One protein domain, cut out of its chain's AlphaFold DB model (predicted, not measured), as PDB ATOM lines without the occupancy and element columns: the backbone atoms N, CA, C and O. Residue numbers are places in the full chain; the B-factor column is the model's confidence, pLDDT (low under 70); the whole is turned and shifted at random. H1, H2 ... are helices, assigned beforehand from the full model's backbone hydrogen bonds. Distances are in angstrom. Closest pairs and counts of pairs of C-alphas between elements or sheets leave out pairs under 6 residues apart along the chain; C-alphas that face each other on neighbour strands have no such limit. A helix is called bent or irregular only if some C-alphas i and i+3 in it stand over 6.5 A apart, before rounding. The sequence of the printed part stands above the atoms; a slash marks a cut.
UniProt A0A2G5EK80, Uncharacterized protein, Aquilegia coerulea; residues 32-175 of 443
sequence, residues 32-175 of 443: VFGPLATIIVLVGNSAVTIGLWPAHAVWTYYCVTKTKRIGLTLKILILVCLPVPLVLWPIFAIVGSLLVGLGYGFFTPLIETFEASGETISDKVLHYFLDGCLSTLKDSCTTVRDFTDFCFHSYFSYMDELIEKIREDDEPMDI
ATOM      1  N   VAL A  32     -14.820  14.319 -57.058       57.03
ATOM      2  CA  VAL A  32     -16.141  14.977 -56.948       57.03
ATOM      3  C   VAL A  32     -16.849  14.820 -55.589       57.03
ATOM      4  O   VAL A  32     -17.714  15.624 -55.246       57.03
ATOM      5  N   PHE A  33     -16.475  13.822 -54.789       64.88
ATOM      6  CA  PHE A  33     -17.185  13.429 -53.574       64.88
ATOM      7  C   PHE A  33     -16.652  14.068 -52.280       64.88
ATOM      8  O   PHE A  33     -17.414  14.176 -51.324       64.88
ATOM      9  N   GLY A  34     -15.417  14.587 -52.246       74.19
ATOM     10  CA  GLY A  34     -14.895  15.336 -51.087       74.19
ATOM     11  C   GLY A  34     -15.680  16.630 -50.786       74.19
ATOM     12  O   GLY A  34     -16.118  16.845 -49.648       74.19
ATOM     13  N   PRO A  35     -15.971  17.467 -51.804       80.81
ATOM     14  CA  PRO A  35     -16.881  18.603 -51.658       80.81
ATOM     15  C   PRO A  35     -18.312  18.185 -51.283       80.81
ATOM     16  O   PRO A  35     -18.959  18.872 -50.497       80.81
ATOM     17  N   LEU A  36     -18.804  17.047 -51.788       83.81
ATOM     18  CA  LEU A  36     -20.138  16.536 -51.452       83.81
ATOM     19  C   LEU A  36     -20.230  16.092 -49.982       83.81
ATOM     20  O   LEU A  36     -21.183  16.460 -49.301       83.81
ATOM     21  N   ALA A  37     -19.220  15.382 -49.473       84.44
ATOM     22  CA  ALA A  37     -19.073  15.038 -48.058       84.44
ATOM     23  C   ALA A  37     -19.062  16.294 -47.169       84.44
ATOM     24  O   ALA A  37     -19.821  16.387 -46.202       84.44
ATOM     25  N   THR A  38     -18.285  17.310 -47.566       87.25
ATOM     26  CA  THR A  38     -18.253  18.622 -46.896       87.25
ATOM     27  C   THR A  38     -19.648  19.257 -46.835       87.25
ATOM     28  O   THR A  38     -20.060  19.732 -45.778       87.25
ATOM     29  N   ILE A  39     -20.398  19.240 -47.946       90.38
ATOM     30  CA  ILE A  39     -21.765  19.778 -48.023       90.38
ATOM     31  C   ILE A  39     -22.730  18.982 -47.133       90.38
ATOM     32  O   ILE A  39     -23.529  19.596 -46.431       90.38
ATOM     33  N   ILE A  40     -22.647  17.647 -47.116       91.31
ATOM     34  CA  ILE A  40     -23.507  16.791 -46.282       91.31
ATOM     35  C   ILE A  40     -23.301  17.095 -44.793       91.31
ATOM     36  O   ILE A  40     -24.278  17.356 -44.091       91.31
ATOM     37  N   VAL A  41     -22.047  17.131 -44.326       92.50
ATOM     38  CA  VAL A  41     -21.721  17.444 -42.922       92.50
ATOM     39  C   VAL A  41     -22.139  18.872 -42.565       92.50
ATOM     40  O   VAL A  41     -22.800  19.085 -41.548       92.50
ATOM     41  N   LEU A  42     -21.822  19.852 -43.419       93.69
ATOM     42  CA  LEU A  42     -22.160  21.256 -43.180       93.69
ATOM     43  C   LEU A  42     -23.675  21.483 -43.120       93.69
ATOM     44  O   LEU A  42     -24.158  22.080 -42.160       93.69
ATOM     45  N   VAL A  43     -24.428  21.022 -44.123       94.88
ATOM     46  CA  VAL A  43     -25.884  21.231 -44.201       94.88
ATOM     47  C   VAL A  43     -26.603  20.428 -43.121       94.88
ATOM     48  O   VAL A  43     -27.478  20.978 -42.454       94.88
ATOM     49  N   GLY A  44     -26.204  19.171 -42.895       94.31
ATOM     50  CA  GLY A  44     -26.778  18.309 -41.862       94.31
ATOM     51  C   GLY A  44     -26.625  18.908 -40.465       94.31
ATOM     52  O   GLY A  44     -27.623  19.191 -39.800       94.31
ATOM     53  N   ASN A  45     -25.391  19.199 -40.047       94.50
ATOM     54  CA  ASN A  45     -25.141  19.771 -38.723       94.50
ATOM     55  C   ASN A  45     -25.739  21.178 -38.571       94.50
ATOM     56  O   ASN A  45     -26.227  21.514 -37.491       94.50
ATOM     57  N   SER A  46     -25.758  21.998 -39.630       94.50
ATOM     58  CA  SER A  46     -26.407  23.319 -39.589       94.50
ATOM     59  C   SER A  46     -27.921  23.197 -39.406       94.50
ATOM     60  O   SER A  46     -28.490  23.921 -38.592       94.50
ATOM     61  N   ALA A  47     -28.578  22.262 -40.102       95.62
ATOM     62  CA  ALA A  47     -30.014  22.020 -39.962       95.62
ATOM     63  C   ALA A  47     -30.374  21.507 -38.557       95.62
ATOM     64  O   ALA A  47     -31.311  22.019 -37.944       95.62
ATOM     65  N   VAL A  48     -29.591  20.566 -38.015       94.94
ATOM     66  CA  VAL A  48     -29.717  20.075 -36.629       94.94
ATOM     67  C   VAL A  48     -29.537  21.219 -35.629       94.94
ATOM     68  O   VAL A  48     -30.385  21.419 -34.761       94.94
ATOM     69  N   THR A  49     -28.475  22.015 -35.791       93.56
ATOM     70  CA  THR A  49     -28.163  23.168 -34.933       93.56
ATOM     71  C   THR A  49     -29.309  24.177 -34.927       93.56
ATOM     72  O   THR A  49     -29.793  24.541 -33.861       93.56
ATOM     73  N   ILE A  50     -29.766  24.617 -36.103       94.00
ATOM     74  CA  ILE A  50     -30.817  25.637 -36.241       94.00
ATOM     75  C   ILE A  50     -32.169  25.101 -35.748       94.00
ATOM     76  O   ILE A  50     -32.895  25.826 -35.068       94.00
ATOM     77  N   GLY A  51     -32.495  23.838 -36.039       94.00
ATOM     78  CA  GLY A  51     -33.751  23.208 -35.625       94.00
ATOM     79  C   GLY A  51     -33.857  22.978 -34.114       94.00
ATOM     80  O   GLY A  51     -34.919  23.205 -33.536       94.00
ATOM     81  N   LEU A  52     -32.763  22.572 -33.459       93.31
ATOM     82  CA  LEU A  52     -32.738  22.347 -32.009       93.31
ATOM     83  C   LEU A  52     -32.430  23.603 -31.188       93.31
ATOM     84  O   LEU A  52     -32.773  23.632 -30.007       93.31
ATOM     85  N   TRP A  53     -31.826  24.646 -31.764       94.19
ATOM     86  CA  TRP A  53     -31.441  25.860 -31.031       94.19
ATOM     87  C   TRP A  53     -32.569  26.486 -30.183       94.19
ATOM     88  O   TRP A  53     -32.299  26.792 -29.018       94.19
ATOM     89  N   PRO A  54     -33.832  26.607 -30.651       93.56
ATOM     90  CA  PRO A  54     -34.928  27.098 -29.813       93.56
ATOM     91  C   PRO A  54     -35.216  26.193 -28.606       93.56
ATOM     92  O   PRO A  54     -35.421  26.688 -27.497       93.56
ATOM     93  N   ALA A  55     -35.188  24.868 -28.795       93.44
ATOM     94  CA  ALA A  55     -35.402  23.898 -27.722       93.44
ATOM     95  C   ALA A  55     -34.244  23.917 -26.714       93.44
ATOM     96  O   ALA A  55     -34.479  23.961 -25.506       93.44
ATOM     97  N   HIS A  56     -33.000  23.970 -27.203       91.81
ATOM     98  CA  HIS A  56     -31.811  24.134 -26.375       91.81
ATOM     99  C   HIS A  56     -31.892  25.401 -25.529       91.81
ATOM    100  O   HIS A  56     -31.727  25.292 -24.317       91.81
ATOM    101  N   ALA A  57     -32.203  26.555 -26.132       92.12
ATOM    102  CA  ALA A  57     -32.316  27.833 -25.435       92.12
ATOM    103  C   ALA A  57     -33.390  27.801 -24.336       92.12
ATOM    104  O   ALA A  57     -33.103  28.140 -23.186       92.12
ATOM    105  N   VAL A  58     -34.609  27.345 -24.657       93.62
ATOM    106  CA  VAL A  58     -35.703  27.224 -23.675       93.62
ATOM    107  C   VAL A  58     -35.318  26.275 -22.534       93.62
ATOM    108  O   VAL A  58     -35.551  26.609 -21.369       93.62
ATOM    109  N   TRP A  59     -34.667  25.144 -22.831       93.19
ATOM    110  CA  TRP A  59     -34.183  24.226 -21.797       93.19
ATOM    111  C   TRP A  59     -33.072  24.854 -20.943       93.19
ATOM    112  O   TRP A  59     -33.116  24.728 -19.721       93.19
ATOM    113  N   THR A  60     -32.137  25.627 -21.519       91.69
ATOM    114  CA  THR A  60     -31.119  26.345 -20.728       91.69
ATOM    115  C   THR A  60     -31.764  27.306 -19.733       91.69
ATOM    116  O   THR A  60     -31.438  27.266 -18.546       91.69
ATOM    117  N   TYR A  61     -32.710  28.137 -20.188       92.06
ATOM    118  CA  TYR A  61     -33.436  29.070 -19.320       92.06
ATOM    119  C   TYR A  61     -34.232  28.340 -18.226       92.06
ATOM    120  O   TYR A  61     -34.227  28.766 -17.065       92.06
ATOM    121  N   TYR A  62     -34.867  27.213 -18.556       91.62
ATOM    122  CA  TYR A  62     -35.573  26.379 -17.584       91.62
ATOM    123  C   TYR A  62     -34.625  25.803 -16.519       91.62
ATOM    124  O   TYR A  62     -34.847  26.001 -15.323       91.62
ATOM    125  N   CYS A  63     -33.521  25.166 -16.915       89.19
ATOM    126  CA  CYS A  63     -32.581  24.555 -15.975       89.19
ATOM    127  C   CYS A  63     -31.866  25.592 -15.096       89.19
ATOM    128  O   CYS A  63     -31.766  25.401 -13.882       89.19
ATOM    129  N   VAL A  64     -31.430  26.722 -15.668       88.62
ATOM    130  CA  VAL A  64     -30.772  27.818 -14.926       88.62
ATOM    131  C   VAL A  64     -31.724  28.474 -13.920       88.62
ATOM    132  O   VAL A  64     -31.309  28.818 -12.812       88.62
ATOM    133  N   THR A  65     -33.015  28.612 -14.240       87.88
ATOM    134  CA  THR A  65     -33.991  29.136 -13.268       87.88
ATOM    135  C   THR A  65     -34.339  28.107 -12.186       87.88
ATOM    136  O   THR A  65     -34.394  28.468 -11.004       87.88
ATOM    137  N   LYS A  66     -34.506  26.825 -12.540       87.81
ATOM    138  CA  LYS A  66     -34.903  25.747 -11.611       87.81
ATOM    139  C   LYS A  66     -33.791  25.209 -10.709       87.81
ATOM    140  O   LYS A  66     -34.108  24.768  -9.604       87.81
ATOM    141  N   THR A  67     -32.527  25.230 -11.138       84.25
ATOM    142  CA  THR A  67     -31.423  24.604 -10.390       84.25
ATOM    143  C   THR A  67     -31.290  25.137  -8.963       84.25
ATOM    144  O   THR A  67     -31.442  26.335  -8.710       84.25
ATOM    145  N   LYS A  68     -30.979  24.243  -8.021       79.94
ATOM    146  CA  LYS A  68     -30.638  24.589  -6.632       79.94
ATOM    147  C   LYS A  68     -29.125  24.674  -6.392       79.94
ATOM    148  O   LYS A  68     -28.720  25.079  -5.313       79.94
ATOM    149  N   ARG A  69     -28.298  24.334  -7.394       74.38
ATOM    150  CA  ARG A  69     -26.824  24.324  -7.294       74.38
ATOM    151  C   ARG A  69     -26.206  25.730  -7.244       74.38
ATOM    152  O   ARG A  69     -25.060  25.888  -6.836       74.38
ATOM    153  N   ILE A  70     -26.958  26.735  -7.696       78.50
ATOM    154  CA  ILE A  70     -26.502  28.105  -7.945       78.50
ATOM    155  C   ILE A  70     -27.334  29.069  -7.098       78.50
ATOM    156  O   ILE A  70     -28.568  29.073  -7.194       78.50
ATOM    157  N   GLY A  71     -26.654  29.886  -6.293       80.56
ATOM    158  CA  GLY A  71     -27.278  30.886  -5.429       80.56
ATOM    159  C   GLY A  71     -27.902  32.060  -6.193       80.56
ATOM    160  O   GLY A  71     -27.746  32.198  -7.410       80.56
ATOM    161  N   LEU A  72     -28.676  32.893  -5.494       81.62
ATOM    162  CA  LEU A  72     -29.601  33.841  -6.129       81.62
ATOM    163  C   LEU A  72     -28.859  34.909  -6.947       81.62
ATOM    164  O   LEU A  72     -29.283  35.226  -8.062       81.62
ATOM    165  N   THR A  73     -27.730  35.408  -6.437       80.12
ATOM    166  CA  THR A  73     -26.917  36.423  -7.126       80.12
ATOM    167  C   THR A  73     -26.347  35.870  -8.427       80.12
ATOM    168  O   THR A  73     -26.520  36.462  -9.497       80.12
ATOM    169  N   LEU A  74     -25.685  34.711  -8.348       78.06
ATOM    170  CA  LEU A  74     -25.066  34.084  -9.512       78.06
ATOM    171  C   LEU A  74     -26.117  33.615 -10.532       78.06
ATOM    172  O   LEU A  74     -25.879  33.705 -11.734       78.06
ATOM    173  N   LYS A  75     -27.305  33.197 -10.081       84.19
ATOM    174  CA  LYS A  75     -28.419  32.837 -10.967       84.19
ATOM    175  C   LYS A  75     -28.883  34.020 -11.817       84.19
ATOM    176  O   LYS A  75     -29.020  33.854 -13.026       84.19
ATOM    177  N   ILE A  76     -29.076  35.201 -11.223       84.44
ATOM    178  CA  ILE A  76     -29.442  36.418 -11.973       84.44
ATOM    179  C   ILE A  76     -28.329  36.792 -12.961       84.44
ATOM    180  O   ILE A  76     -28.615  37.056 -14.127       84.44
ATOM    181  N   LEU A  77     -27.064  36.757 -12.526       83.00
ATOM    182  CA  LEU A  77     -25.920  37.068 -13.387       83.00
ATOM    183  C   LEU A  77     -25.836  36.127 -14.600       83.00
ATOM    184  O   LEU A  77     -25.726  36.596 -15.731       83.00
ATOM    185  N   ILE A  78     -25.942  34.810 -14.385       85.31
ATOM    186  CA  ILE A  78     -25.938  33.822 -15.473       85.31
ATOM    187  C   ILE A  78     -27.130  34.046 -16.404       85.31
ATOM    188  O   ILE A  78     -26.937  34.019 -17.613       85.31
ATOM    189  N   LEU A  79     -28.328  34.316 -15.874       87.12
ATOM    190  CA  LEU A  79     -29.534  34.565 -16.673       87.12
ATOM    191  C   LEU A  79     -29.379  35.778 -17.610       87.12
ATOM    192  O   LEU A  79     -29.812  35.718 -18.757       87.12
ATOM    193  N   VAL A  80     -28.730  36.850 -17.138       85.94
ATOM    194  CA  VAL A  80     -28.431  38.060 -17.926       85.94
ATOM    195  C   VAL A  80     -27.315  37.817 -18.949       85.94
ATOM    196  O   VAL A  80     -27.377  38.345 -20.058       85.94
ATOM    197  N   CYS A  81     -26.310  37.003 -18.613       84.50
ATOM    198  CA  CYS A  81     -25.219  36.652 -19.529       84.50
ATOM    199  C   CYS A  81     -25.609  35.583 -20.568       84.50
ATOM    200  O   CYS A  81     -24.973  35.519 -21.619       84.50
ATOM    201  N   LEU A  82     -26.642  34.769 -20.311       87.56
ATOM    202  CA  LEU A  82     -27.049  33.606 -21.116       87.56
ATOM    203  C   LEU A  82     -27.312  33.862 -22.616       87.56
ATOM    204  O   LEU A  82     -26.980  32.978 -23.408       87.56
ATOM    205  N   PRO A  83     -27.844  35.023 -23.059       89.25
ATOM    206  CA  PRO A  83     -28.004  35.315 -24.483       89.25
ATOM    207  C   PRO A  83     -26.698  35.225 -25.282       89.25
ATOM    208  O   PRO A  83     -26.720  34.810 -26.437       89.25
ATOM    209  N   VAL A  84     -25.556  35.574 -24.678       86.25
ATOM    210  CA  VAL A  84     -24.260  35.629 -25.373       86.25
ATOM    211  C   VAL A  84     -23.781  34.236 -25.822       86.25
ATOM    212  O   VAL A  84     -23.615  34.049 -27.028       86.25
ATOM    213  N   PRO A  85     -23.608  33.222 -24.943       85.69
ATOM    214  CA  PRO A  85     -23.267  31.872 -25.387       85.69
ATOM    215  C   PRO A  85     -24.379  31.231 -26.229       85.69
ATOM    216  O   PRO A  85     -24.059  30.472 -27.139       85.69
ATOM    217  N   LEU A  86     -25.660  31.558 -25.998       88.44
ATOM    218  CA  LEU A  86     -26.759  31.041 -26.823       88.44
ATOM    219  C   LEU A  86     -26.714  31.546 -28.272       88.44
ATOM    220  O   LEU A  86     -27.045  30.781 -29.172       88.44
ATOM    221  N   VAL A  87     -26.293  32.790 -28.523       89.50
ATOM    222  CA  VAL A  87     -26.106  33.326 -29.888       89.50
ATOM    223  C   VAL A  87     -24.781  32.863 -30.503       89.50
ATOM    224  O   VAL A  87     -24.722  32.584 -31.699       89.50
ATOM    225  N   LEU A  88     -23.719  32.734 -29.701       85.50
ATOM    226  CA  LEU A  88     -22.417  32.258 -30.178       85.50
ATOM    227  C   LEU A  88     -22.405  30.760 -30.522       85.50
ATOM    228  O   LEU A  88     -21.693  30.363 -31.443       85.50
ATOM    229  N   TRP A  89     -23.178  29.926 -29.815       87.81
ATOM    230  CA  TRP A  89     -23.173  28.472 -30.006       87.81
ATOM    231  C   TRP A  89     -23.504  28.040 -31.448       87.81
ATOM    232  O   TRP A  89     -22.686  27.322 -32.022       87.81
ATOM    233  N   PRO A  90     -24.591  28.511 -32.101       90.44
ATOM    234  CA  PRO A  90     -24.842  28.201 -33.509       90.44
ATOM    235  C   PRO A  90     -23.717  28.635 -34.451       90.44
ATOM    236  O   PRO A  90     -23.388  27.907 -35.382       90.44
ATOM    237  N   ILE A  91     -23.089  29.789 -34.199       89.44
ATOM    238  CA  ILE A  91     -21.989  30.301 -35.029       89.44
ATOM    239  C   ILE A  91     -20.782  29.357 -34.927       89.44
ATOM    240  O   ILE A  91     -20.244  28.933 -35.952       89.44
ATOM    241  N   PHE A  92     -20.395  28.965 -33.710       86.38
ATOM    242  CA  PHE A  92     -19.313  28.000 -33.499       86.38
ATOM    243  C   PHE A  92     -19.652  26.600 -34.029       86.38
ATOM    244  O   PHE A  92     -18.771  25.950 -34.586       86.38
ATOM    245  N   ALA A  93     -20.903  26.145 -33.924       88.81
ATOM    246  CA  ALA A  93     -21.335  24.855 -34.460       88.81
ATOM    247  C   ALA A  93     -21.293  24.814 -36.001       88.81
ATOM    248  O   ALA A  93     -20.817  23.833 -36.572       88.81
ATOM    249  N   ILE A  94     -21.711  25.889 -36.682       90.00
ATOM    250  CA  ILE A  94     -21.654  25.998 -38.150       90.00
ATOM    251  C   ILE A  94     -20.198  26.103 -38.633       90.00
ATOM    252  O   ILE A  94     -19.797  25.364 -39.530       90.00
ATOM    253  N   VAL A  95     -19.375  26.959 -38.010       88.44
ATOM    254  CA  VAL A  95     -17.942  27.087 -38.353       88.44
ATOM    255  C   VAL A  95     -17.181  25.790 -38.057       88.44
ATOM    256  O   VAL A  95     -16.388  25.344 -38.883       88.44
ATOM    257  N   GLY A  96     -17.460  25.141 -36.926       86.88
ATOM    258  CA  GLY A  96     -16.910  23.828 -36.587       86.88
ATOM    259  C   GLY A  96     -17.318  22.754 -37.594       86.88
ATOM    260  O   GLY A  96     -16.470  21.991 -38.038       86.88
ATOM    261  N   SER A  97     -18.577  22.744 -38.038       90.50
ATOM    262  CA  SER A  97     -19.063  21.793 -39.050       90.50
ATOM    263  C   SER A  97     -18.473  22.041 -40.437       90.50
ATOM    264  O   SER A  97     -18.242  21.084 -41.170       90.50
ATOM    265  N   LEU A  98     -18.158  23.293 -40.790       88.81
ATOM    266  CA  LEU A  98     -17.383  23.606 -41.992       88.81
ATOM    267  C   LEU A  98     -15.947  23.068 -41.882       88.81
ATOM    268  O   LEU A  98     -15.464  22.446 -42.823       88.81
ATOM    269  N   LEU A  99     -15.276  23.268 -40.743       85.50
ATOM    270  CA  LEU A  99     -13.907  22.782 -40.522       85.50
ATOM    271  C   LEU A  99     -13.831  21.248 -40.485       85.50
ATOM    272  O   LEU A  99     -12.959  20.673 -41.132       85.50
ATOM    273  N   VAL A 100     -14.759  20.586 -39.789       85.31
ATOM    274  CA  VAL A 100     -14.870  19.117 -39.740       85.31
ATOM    275  C   VAL A 100     -15.260  18.557 -41.107       85.31
ATOM    276  O   VAL A 100     -14.643  17.599 -41.557       85.31
ATOM    277  N   GLY A 101     -16.219  19.172 -41.808       86.06
ATOM    278  CA  GLY A 101     -16.622  18.763 -43.155       86.06
ATOM    279  C   GLY A 101     -15.482  18.870 -44.171       86.06
ATOM    280  O   GLY A 101     -15.243  17.919 -44.911       86.06
ATOM    281  N   LEU A 102     -14.739  19.985 -44.162       84.00
ATOM    282  CA  LEU A 102     -13.551  20.176 -45.004       84.00
ATOM    283  C   LEU A 102     -12.427  19.207 -44.630       84.00
ATOM    284  O   LEU A 102     -11.794  18.649 -45.519       84.00
ATOM    285  N   GLY A 103     -12.186  18.995 -43.333       80.25
ATOM    286  CA  GLY A 103     -11.209  18.028 -42.843       80.25
ATOM    287  C   GLY A 103     -11.541  16.620 -43.328       80.25
ATOM    288  O   GLY A 103     -10.743  16.012 -44.033       80.25
ATOM    289  N   TYR A 104     -12.741  16.129 -43.029       76.88
ATOM    290  CA  TYR A 104     -13.182  14.789 -43.409       76.88
ATOM    291  C   TYR A 104     -13.217  14.595 -44.936       76.88
ATOM    292  O   TYR A 104     -12.631  13.648 -45.460       76.88
ATOM    293  N   GLY A 105     -13.815  15.542 -45.669       74.75
ATOM    294  CA  GLY A 105     -13.906  15.512 -47.132       74.75
ATOM    295  C   GLY A 105     -12.563  15.635 -47.868       74.75
ATOM    296  O   GLY A 105     -12.492  15.294 -49.047       74.75
ATOM    297  N   PHE A 106     -11.502  16.095 -47.196       74.38
ATOM    298  CA  PHE A 106     -10.144  16.174 -47.741       74.38
ATOM    299  C   PHE A 106      -9.252  15.008 -47.291       74.38
ATOM    300  O   PHE A 106      -8.540  14.431 -48.112       74.38
ATOM    301  N   PHE A 107      -9.274  14.653 -46.003       73.94
ATOM    302  CA  PHE A 107      -8.376  13.648 -45.432       73.94
ATOM    303  C   PHE A 107      -8.801  12.213 -45.738       73.94
ATOM    304  O   PHE A 107      -7.928  11.411 -46.066       73.94
ATOM    305  N   THR A 108     -10.095  11.879 -45.694       72.75
ATOM    306  CA  THR A 108     -10.548  10.492 -45.907       72.75
ATOM    307  C   THR A 108     -10.186   9.975 -47.309       72.75
ATOM    308  O   THR A 108      -9.442   8.993 -47.386       72.75
ATOM    309  N   PRO A 109     -10.521  10.667 -48.424       68.44
ATOM    310  CA  PRO A 109     -10.154  10.194 -49.765       68.44
ATOM    311  C   PRO A 109      -8.637  10.207 -50.025       68.44
ATOM    312  O   PRO A 109      -8.139   9.517 -50.918       68.44
ATOM    313  N   LEU A 110      -7.889  11.018 -49.271       70.38
ATOM    314  CA  LEU A 110      -6.433  11.137 -49.353       70.38
ATOM    315  C   LEU A 110      -5.730   9.972 -48.637       70.38
ATOM    316  O   LEU A 110      -4.745   9.454 -49.164       70.38
ATOM    317  N   ILE A 111      -6.259   9.518 -47.497       70.44
ATOM    318  CA  ILE A 111      -5.798   8.310 -46.794       70.44
ATOM    319  C   ILE A 111      -6.098   7.066 -47.643       70.44
ATOM    320  O   ILE A 111      -5.167   6.316 -47.948       70.44
ATOM    321  N   GLU A 112      -7.337   6.912 -48.131       69.25
ATOM    322  CA  GLU A 112      -7.729   5.820 -49.042       69.25
ATOM    323  C   GLU A 112      -6.833   5.766 -50.297       69.25
ATOM    324  O   GLU A 112      -6.491   4.685 -50.784       69.25
ATOM    325  N   THR A 113      -6.421   6.927 -50.831       65.19
ATOM    326  CA  THR A 113      -5.540   7.020 -52.014       65.19
ATOM    327  C   THR A 113      -4.102   6.557 -51.725       65.19
ATOM    328  O   THR A 113      -3.440   6.050 -52.633       65.19
ATOM    329  N   PHE A 114      -3.598   6.696 -50.493       64.00
ATOM    330  CA  PHE A 114      -2.281   6.153 -50.129       64.00
ATOM    331  C   PHE A 114      -2.329   4.646 -49.867       64.00
ATOM    332  O   PHE A 114      -1.422   3.937 -50.306       64.00
ATOM    333  N   GLU A 115      -3.386   4.145 -49.227       64.38
ATOM    334  CA  GLU A 115      -3.566   2.712 -48.958       64.38
ATOM    335  C   GLU A 115      -3.661   1.886 -50.256       64.38
ATOM    336  O   GLU A 115      -2.979   0.874 -50.404       64.38
ATOM    337  N   ALA A 116      -4.395   2.378 -51.258       57.66
ATOM    338  CA  ALA A 116      -4.556   1.703 -52.551       57.66
ATOM    339  C   ALA A 116      -3.328   1.769 -53.487       57.66
ATOM    340  O   ALA A 116      -3.347   1.182 -54.571       57.66
ATOM    341  N   SER A 117      -2.248   2.467 -53.112       50.88
ATOM    342  CA  SER A 117      -1.111   2.743 -54.011       50.88
ATOM    343  C   SER A 117      -0.196   1.539 -54.323       50.88
ATOM    344  O   SER A 117       0.821   1.702 -55.001       50.88
ATOM    345  N   GLY A 118      -0.548   0.334 -53.856       51.12
ATOM    346  CA  GLY A 118       0.228  -0.903 -54.020       51.12
ATOM    347  C   GLY A 118      -0.275  -1.910 -55.066       51.12
ATOM    348  O   GLY A 118       0.387  -2.930 -55.247       51.12
ATOM    349  N   GLU A 119      -1.408  -1.679 -55.744       53.09
ATOM    350  CA  GLU A 119      -2.058  -2.696 -56.601       53.09
ATOM    351  C   GLU A 119      -2.293  -2.298 -58.077       53.09
ATOM    352  O   GLU A 119      -2.185  -1.141 -58.480       53.09
ATOM    353  N   THR A 120      -2.582  -3.303 -58.915       45.56
ATOM    354  CA  THR A 120      -2.618  -3.210 -60.386       45.56
ATOM    355  C   THR A 120      -3.899  -2.588 -60.970       45.56
ATOM    356  O   THR A 120      -4.979  -2.631 -60.391       45.56
ATOM    357  N   ILE A 121      -3.759  -2.008 -62.169       57.41
ATOM    358  CA  ILE A 121      -4.352  -0.695 -62.490       57.41
ATOM    359  C   ILE A 121      -5.727  -0.715 -63.190       57.41
ATOM    360  O   ILE A 121      -6.438   0.275 -63.103       57.41
ATOM    361  N   SER A 122      -6.082  -1.769 -63.935       48.38
ATOM    362  CA  SER A 122      -7.302  -1.850 -64.772       48.38
ATOM    363  C   SER A 122      -8.634  -1.834 -63.997       48.38
ATOM    364  O   SER A 122      -9.097  -0.811 -63.495       48.38
ATOM    365  N   ASP A 123      -9.298  -2.988 -63.934       46.06
ATOM    366  CA  ASP A 123     -10.724  -3.069 -63.573       46.06
ATOM    367  C   ASP A 123     -11.024  -2.787 -62.090       46.06
ATOM    368  O   ASP A 123     -12.146  -2.412 -61.741       46.06
ATOM    369  N   LYS A 124     -10.010  -2.875 -61.212       51.72
ATOM    370  CA  LYS A 124     -10.139  -2.493 -59.794       51.72
ATOM    371  C   LYS A 124     -10.555  -1.031 -59.615       51.72
ATOM    372  O   LYS A 124     -11.261  -0.738 -58.655       51.72
ATOM    373  N   VAL A 125     -10.170  -0.126 -60.521       51.53
ATOM    374  CA  VAL A 125     -10.399   1.323 -60.358       51.53
ATOM    375  C   VAL A 125     -11.884   1.682 -60.316       51.53
ATOM    376  O   VAL A 125     -12.256   2.544 -59.525       51.53
ATOM    377  N   LEU A 126     -12.745   1.017 -61.096       50.19
ATOM    378  CA  LEU A 126     -14.182   1.314 -61.084       50.19
ATOM    379  C   LEU A 126     -14.831   0.904 -59.753       50.19
ATOM    380  O   LEU A 126     -15.580   1.686 -59.173       50.19
ATOM    381  N   HIS A 127     -14.507  -0.292 -59.250       53.94
ATOM    382  CA  HIS A 127     -15.041  -0.788 -57.977       53.94
ATOM    383  C   HIS A 127     -14.505   0.015 -56.786       53.94
ATOM    384  O   HIS A 127     -15.288   0.500 -55.977       53.94
ATOM    385  N   TYR A 128     -13.189   0.237 -56.731       58.09
ATOM    386  CA  TYR A 128     -12.530   1.039 -55.697       58.09
ATOM    387  C   TYR A 128     -13.074   2.475 -55.635       58.09
ATOM    388  O   TYR A 128     -13.342   2.989 -54.552       58.09
ATOM    389  N   PHE A 129     -13.290   3.115 -56.790       56.06
ATOM    390  CA  PHE A 129     -13.838   4.471 -56.832       56.06
ATOM    391  C   PHE A 129     -15.309   4.521 -56.393       56.06
ATOM    392  O   PHE A 129     -15.708   5.495 -55.762       56.06
ATOM    393  N   LEU A 130     -16.110   3.490 -56.681       59.03
ATOM    394  CA  LEU A 130     -17.501   3.420 -56.223       59.03
ATOM    395  C   LEU A 130     -17.608   3.109 -54.721       59.03
ATOM    396  O   LEU A 130     -18.341   3.818 -54.030       59.03
ATOM    397  N   ASP A 131     -16.859   2.132 -54.200       61.78
ATOM    398  CA  ASP A 131     -16.882   1.785 -52.770       61.78
ATOM    399  C   ASP A 131     -16.319   2.917 -51.893       61.78
ATOM    400  O   ASP A 131     -16.987   3.309 -50.940       61.78
ATOM    401  N   GLY A 132     -15.167   3.513 -52.241       63.41
ATOM    402  CA  GLY A 132     -14.560   4.628 -51.484       63.41
ATOM    403  C   GLY A 132     -15.406   5.914 -51.470       63.41
ATOM    404  O   GLY A 132     -15.412   6.696 -50.515       63.41
ATOM    405  N   CYS A 133     -16.205   6.135 -52.518       68.00
ATOM    406  CA  CYS A 133     -17.176   7.232 -52.521       68.00
ATOM    407  C   CYS A 133     -18.429   6.893 -51.696       68.00
ATOM    408  O   CYS A 133     -19.014   7.791 -51.083       68.00
ATOM    409  N   LEU A 134     -18.835   5.619 -51.643       70.94
ATOM    410  CA  LEU A 134     -19.968   5.169 -50.834       70.94
ATOM    411  C   LEU A 134     -19.626   5.133 -49.334       70.94
ATOM    412  O   LEU A 134     -20.471   5.542 -48.536       70.94
ATOM    413  N   SER A 135     -18.411   4.717 -48.948       74.81
ATOM    414  CA  SER A 135     -17.888   4.811 -47.571       74.81
ATOM    415  C   SER A 135     -17.863   6.268 -47.112       74.81
ATOM    416  O   SER A 135     -18.593   6.628 -46.193       74.81
ATOM    417  N   THR A 136     -17.136   7.134 -47.824       77.12
ATOM    418  CA  THR A 136     -16.984   8.556 -47.479       77.12
ATOM    419  C   THR A 136     -18.342   9.264 -47.327       77.12
ATOM    420  O   THR A 136     -18.530  10.066 -46.409       77.12
ATOM    421  N   LEU A 137     -19.329   8.956 -48.180       81.69
ATOM    422  CA  LEU A 137     -20.677   9.535 -48.086       81.69
ATOM    423  C   LEU A 137     -21.506   8.940 -46.935       81.69
ATOM    424  O   LEU A 137     -22.191   9.679 -46.224       81.69
ATOM    425  N   LYS A 138     -21.441   7.622 -46.719       85.62
ATOM    426  CA  LYS A 138     -22.097   6.939 -45.593       85.62
ATOM    427  C   LYS A 138     -21.575   7.451 -44.252       85.62
ATOM    428  O   LYS A 138     -22.377   7.696 -43.351       85.62
ATOM    429  N   ASP A 139     -20.273   7.664 -44.152       83.69
ATOM    430  CA  ASP A 139     -19.595   8.069 -42.924       83.69
ATOM    431  C   ASP A 139     -19.727   9.589 -42.682       83.69
ATOM    432  O   ASP A 139     -19.834  10.048 -41.542       83.69
ATOM    433  N   SER A 140     -19.901  10.387 -43.745       86.81
ATOM    434  CA  SER A 140     -20.432  11.758 -43.629       86.81
ATOM    435  C   SER A 140     -21.838  11.758 -43.009       86.81
ATOM    436  O   SER A 140     -22.144  12.570 -42.135       86.81
ATOM    437  N   CYS A 141     -22.693  10.808 -43.402       89.31
ATOM    438  CA  CYS A 141     -24.031  10.639 -42.831       89.31
ATOM    439  C   CYS A 141     -24.028  10.044 -41.406       89.31
ATOM    440  O   CYS A 141     -24.958  10.334 -40.650       89.31
ATOM    441  N   THR A 142     -23.029   9.247 -40.996       90.12
ATOM    442  CA  THR A 142     -22.865   8.888 -39.570       90.12
ATOM    443  C   THR A 142     -22.367  10.080 -38.765       90.12
ATOM    444  O   THR A 142     -22.959  10.360 -37.736       90.12
ATOM    445  N   THR A 143     -21.414  10.867 -39.276       88.88
ATOM    446  CA  THR A 143     -20.936  12.104 -38.623       88.88
ATOM    447  C   THR A 143     -22.090  13.060 -38.283       88.88
ATOM    448  O   THR A 143     -22.167  13.575 -37.168       88.88
ATOM    449  N   VAL A 144     -23.043  13.245 -39.210       93.75
ATOM    450  CA  VAL A 144     -24.265  14.034 -38.955       93.75
ATOM    451  C   VAL A 144     -25.179  13.365 -37.920       93.75
ATOM    452  O   VAL A 144     -25.751  14.058 -37.078       93.75
ATOM    453  N   ARG A 145     -25.321  12.032 -37.936       93.38
ATOM    454  CA  ARG A 145     -26.112  11.297 -36.931       93.38
ATOM    455  C   ARG A 145     -25.501  11.405 -35.535       93.38
ATOM    456  O   ARG A 145     -26.227  11.694 -34.597       93.38
ATOM    457  N   ASP A 146     -24.193  11.251 -35.399       90.50
ATOM    458  CA  ASP A 146     -23.509  11.278 -34.104       90.50
ATOM    459  C   ASP A 146     -23.577  12.688 -33.482       90.50
ATOM    460  O   ASP A 146     -23.806  12.837 -32.278       90.50
ATOM    461  N   PHE A 147     -23.495  13.739 -34.312       90.69
ATOM    462  CA  PHE A 147     -23.795  15.117 -33.904       90.69
ATOM    463  C   PHE A 147     -25.274  15.304 -33.508       90.69
ATOM    464  O   PHE A 147     -25.571  15.950 -32.502       90.69
ATOM    465  N   THR A 148     -26.201  14.698 -34.256       92.94
ATOM    466  CA  THR A 148     -27.644  14.707 -33.954       92.94
ATOM    467  C   THR A 148     -27.929  14.065 -32.596       92.94
ATOM    468  O   THR A 148     -28.555  14.701 -31.748       92.94
ATOM    469  N   ASP A 149     -27.420  12.859 -32.345       90.38
ATOM    470  CA  ASP A 149     -27.607  12.116 -31.096       90.38
ATOM    471  C   ASP A 149     -26.946  12.842 -29.907       90.38
ATOM    472  O   ASP A 149     -27.518  12.900 -28.813       90.38
ATOM    473  N   PHE A 150     -25.786  13.482 -30.111       89.19
ATOM    474  CA  PHE A 150     -25.167  14.345 -29.100       89.19
ATOM    475  C   PHE A 150     -26.081  15.520 -28.709       89.19
ATOM    476  O   PHE A 150     -26.292  15.770 -27.516       89.19
ATOM    477  N   CYS A 151     -26.666  16.218 -29.686       88.62
ATOM    478  CA  CYS A 151     -27.602  17.307 -29.417       88.62
ATOM    479  C   CYS A 151     -28.921  16.802 -28.795       88.62
ATOM    480  O   CYS A 151     -29.389  17.385 -27.819       88.62
ATOM    481  N   PHE A 152     -29.508  15.704 -29.275       89.69
ATOM    482  CA  PHE A 152     -30.771  15.177 -28.735       89.69
ATOM    483  C   PHE A 152     -30.649  14.525 -27.349       89.69
ATOM    484  O   PHE A 152     -31.640  14.499 -26.614       89.69
ATOM    485  N   HIS A 153     -29.481  13.999 -26.966       85.62
ATOM    486  CA  HIS A 153     -29.339  13.216 -25.731       85.62
ATOM    487  C   HIS A 153     -28.277  13.753 -24.770       85.62
ATOM    488  O   HIS A 153     -28.594  14.027 -23.609       85.62
ATOM    489  N   SER A 154     -27.035  13.949 -25.223       86.12
ATOM    490  CA  SER A 154     -25.933  14.375 -24.345       86.12
ATOM    491  C   SER A 154     -26.158  15.777 -23.773       86.12
ATOM    492  O   SER A 154     -25.936  15.995 -22.581       86.12
ATOM    493  N   TYR A 155     -26.656  16.711 -24.592       84.94
ATOM    494  CA  TYR A 155     -26.998  18.062 -24.139       84.94
ATOM    495  C   TYR A 155     -28.086  18.054 -23.056       84.94
ATOM    496  O   TYR A 155     -27.892  18.618 -21.980       84.94
ATOM    497  N   PHE A 156     -29.229  17.410 -23.321       86.62
ATOM    498  CA  PHE A 156     -30.359  17.412 -22.388       86.62
ATOM    499  C   PHE A 156     -29.991  16.698 -21.083       86.62
ATOM    500  O   PHE A 156     -30.181  17.271 -20.017       86.62
ATOM    501  N   SER A 157     -29.314  15.544 -21.155       85.75
ATOM    502  CA  SER A 157     -28.819  14.831 -19.968       85.75
ATOM    503  C   SER A 157     -27.893  15.682 -19.084       85.75
ATOM    504  O   SER A 157     -27.954  15.563 -17.862       85.75
ATOM    505  N   TYR A 158     -27.040  16.530 -19.670       83.31
ATOM    506  CA  TYR A 158     -26.181  17.449 -18.912       83.31
ATOM    507  C   TYR A 158     -26.983  18.583 -18.252       83.31
ATOM    508  O   TYR A 158     -26.758  18.934 -17.091       83.31
ATOM    509  N   MET A 159     -27.954  19.139 -18.977       85.19
ATOM    510  CA  MET A 159     -28.836  20.189 -18.465       85.19
ATOM    511  C   MET A 159     -29.800  19.682 -17.378       85.19
ATOM    512  O   MET A 159     -30.187  20.457 -16.500       85.19
ATOM    513  N   ASP A 160     -30.146  18.397 -17.395       84.12
ATOM    514  CA  ASP A 160     -30.972  17.745 -16.378       84.12
ATOM    515  C   ASP A 160     -30.166  17.485 -15.096       84.12
ATOM    516  O   ASP A 160     -30.643  17.786 -13.998       84.12
ATOM    517  N   GLU A 161     -28.904  17.051 -15.221       83.56
ATOM    518  CA  GLU A 161     -27.980  16.957 -14.081       83.56
ATOM    519  C   GLU A 161     -27.800  18.325 -13.397       83.56
ATOM    520  O   GLU A 161     -27.709  18.409 -12.174       83.56
ATOM    521  N   LEU A 162     -27.825  19.432 -14.152       77.19
ATOM    522  CA  LEU A 162     -27.773  20.781 -13.580       77.19
ATOM    523  C   LEU A 162     -28.996  21.102 -12.695       77.19
ATOM    524  O   LEU A 162     -28.854  21.856 -11.730       77.19
ATOM    525  N   ILE A 163     -30.180  20.545 -12.985       80.69
ATOM    526  CA  ILE A 163     -31.362  20.646 -12.107       80.69
ATOM    527  C   ILE A 163     -31.217  19.722 -10.889       80.69
ATOM    528  O   ILE A 163     -31.652  20.098  -9.795       80.69
ATOM    529  N   GLU A 164     -30.631  18.534 -11.073       76.69
ATOM    530  CA  GLU A 164     -30.603  17.470 -10.070       76.69
ATOM    531  C   GLU A 164     -30.007  17.939  -8.731       76.69
ATOM    532  O   GLU A 164     -28.936  18.560  -8.659       76.69
ATOM    533  N   LYS A 165     -30.758  17.660  -7.658       58.34
ATOM    534  CA  LYS A 165     -30.521  18.174  -6.307       58.34
ATOM    535  C   LYS A 165     -29.188  17.636  -5.776       58.34
ATOM    536  O   LYS A 165     -28.982  16.427  -5.749       58.34
ATOM    537  N   ILE A 166     -28.307  18.528  -5.320       60.84
ATOM    538  CA  ILE A 166     -27.134  18.120  -4.533       60.84
ATOM    539  C   ILE A 166     -27.622  17.536  -3.191       60.84
ATOM    540  O   ILE A 166     -28.782  17.723  -2.804       60.84
ATOM    541  N   ARG A 167     -26.748  16.809  -2.493       57.47
ATOM    542  CA  ARG A 167     -26.976  16.308  -1.132       57.47
ATOM    543  C   ARG A 167     -27.453  17.445  -0.222       57.47
ATOM    544  O   ARG A 167     -27.069  18.592  -0.417       57.47
ATOM    545  N   GLU A 168     -28.273  17.119   0.776       55.22
ATOM    546  CA  GLU A 168     -28.940  18.115   1.637       55.22
ATOM    547  C   GLU A 168     -27.944  19.028   2.394       55.22
ATOM    548  O   GLU A 168     -28.321  20.135   2.769       55.22
ATOM    549  N   ASP A 169     -26.692  18.583   2.572       55.28
ATOM    550  CA  ASP A 169     -25.619  19.283   3.296       55.28
ATOM    551  C   ASP A 169     -24.764  20.243   2.431       55.28
ATOM    552  O   ASP A 169     -23.963  21.001   2.980       55.28
ATOM    553  N   ASP A 170     -24.853  20.189   1.096       61.88
ATOM    554  CA  ASP A 170     -23.971  20.965   0.205       61.88
ATOM    555  C   ASP A 170     -24.521  22.390  -0.027       61.88
ATOM    556  O   ASP A 170     -25.561  22.577  -0.666       61.88
ATOM    557  N   GLU A 171     -23.806  23.414   0.462       64.69
ATOM    558  CA  GLU A 171     -24.188  24.823   0.276       64.69
ATOM    559  C   GLU A 171     -24.242  25.224  -1.217       64.69
ATOM    560  O   GLU A 171     -23.369  24.841  -2.006       64.69
ATOM    561  N   PRO A 172     -25.236  26.034  -1.640       65.62
ATOM    562  CA  PRO A 172     -25.331  26.498  -3.019       65.62
ATOM    563  C   PRO A 172     -24.167  27.433  -3.363       65.62
ATOM    564  O   PRO A 172     -23.821  28.330  -2.595       65.62
ATOM    565  N   MET A 173     -23.605  27.286  -4.564       63.59
ATOM    566  CA  MET A 173     -22.534  28.165  -5.033       63.59
ATOM    567  C   MET A 173     -23.096  29.569  -5.303       63.59
ATOM    568  O   MET A 173     -23.710  29.807  -6.348       63.59
ATOM    569  N   ASP A 174     -22.899  30.493  -4.360       63.41
ATOM    570  CA  ASP A 174     -23.308  31.895  -4.478       63.41
ATOM    571  C   ASP A 174     -22.112  32.857  -4.472       63.41
ATOM    572  O   ASP A 174     -21.057  32.592  -3.892       63.41
ATOM    573  N   ILE A 175     -22.287  34.003  -5.128       67.62
ATOM    574  CA  ILE A 175     -21.268  35.049  -5.235       67.62
ATOM    575  C   ILE A 175     -21.680  36.235  -4.370       67.62
ATOM    576  O   ILE A 175     -22.814  36.707  -4.432       67.62
TER     577      ILE A 175
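AT A GLANCE: This is residues 32 to 175 of the 443 residues of an uncharacterized protein of Aquilegia coerulea (UniProt A0A2G5EK80). This is a long rod of helices lying side by side: H1, H3 and H4 run along it, and the short helix H2 leads into H3 at one end of the rod. H1a, H3 and H4a form an up-and-down bundle, each running against the one before it; H3 and H4 reach on past the start of H1, and the turn at residues 117 to 124 sticks out there. At the other end H1b has H2 and H4b beside it, and the tail, residues 164 to 175, folds round that end. The printed part has 144 residues with four named helices, H1 to H4 along the chain, and no named strand: the class is all helix. It is only just extended, close to loose, with a radius of gyration of the C-alphas of 21.9 A and spans of 72 by 29 by 21 A.

HOW THE PARTS SIT: H1, residues 33 to 66, was assigned as one helix by its hydrogen bonds but is bent, with C-alphas 51 and 54 7.1 A apart; its arms H1a, residues 33 to 51, and H1b, residues 54 to 66, stand at a steep tilt of 45 degrees. H1a touches H3, residues 83 to 118, at a shallow tilt of 22 degrees, opposite ways; the closest C-alphas, of Gly 34 and Gly 105, are 4.1 A apart. H3 is irregular, with C-alphas 115 and 118 7.3 A apart. H4, residues 124 to 163, likewise assigned as one helix, is bent, with C-alphas 152 and 155 6.6 A apart; its arms H4a, residues 124 to 152, and H4b, residues 155 to 163, stand at a shallow tilt of 19 degrees. H1a touches H4a, the same way at 14 degrees, closest at the C-alphas of Ala 37 and Ser 140, 5.7 A. H3, with residues 101 to 112 alone, touches H4a in a helical hairpin, closest at the C-alphas of Thr 108 and Thr 136, 6.9 A. H1b touches H4b, closest at the C-alphas of Cys 63 and Ile 163, 5.6 A. H1b and H2, residues 72 to 81, form a helical hairpin, closest at the C-alphas of Val 64 and Lys 75, 6.8 A. H2 and H3 meet only through their link. Every O i to N i+4 pair is within hydrogen-bond range in H1a, H1b, H2 and H4a, against 26 of 32 in H3 and 4 of 5 in H4b.

IN THESE COORDINATES: H1a begins at C-alpha 33 (-17.185, 13.429, -53.574) and is 26.3 A long; H1b is 18.3 A. H3 runs 54.6 A to C-alpha 118 (0.228, -0.903, -54.020). H4a is 41.3 A, and H4b ends at C-alpha 163 (-31.362, 20.646, -12.107).

THE WHOLE: The C-alphas farthest apart, of Ser 122 and Asp 169, are 73.6 A apart. The printed part has no cut, and its three links are tight. Mean pLDDT of the printed part is 79.4; it is under 70 at residues 32 to 33, 109, 112 to 133 and 165 to 175.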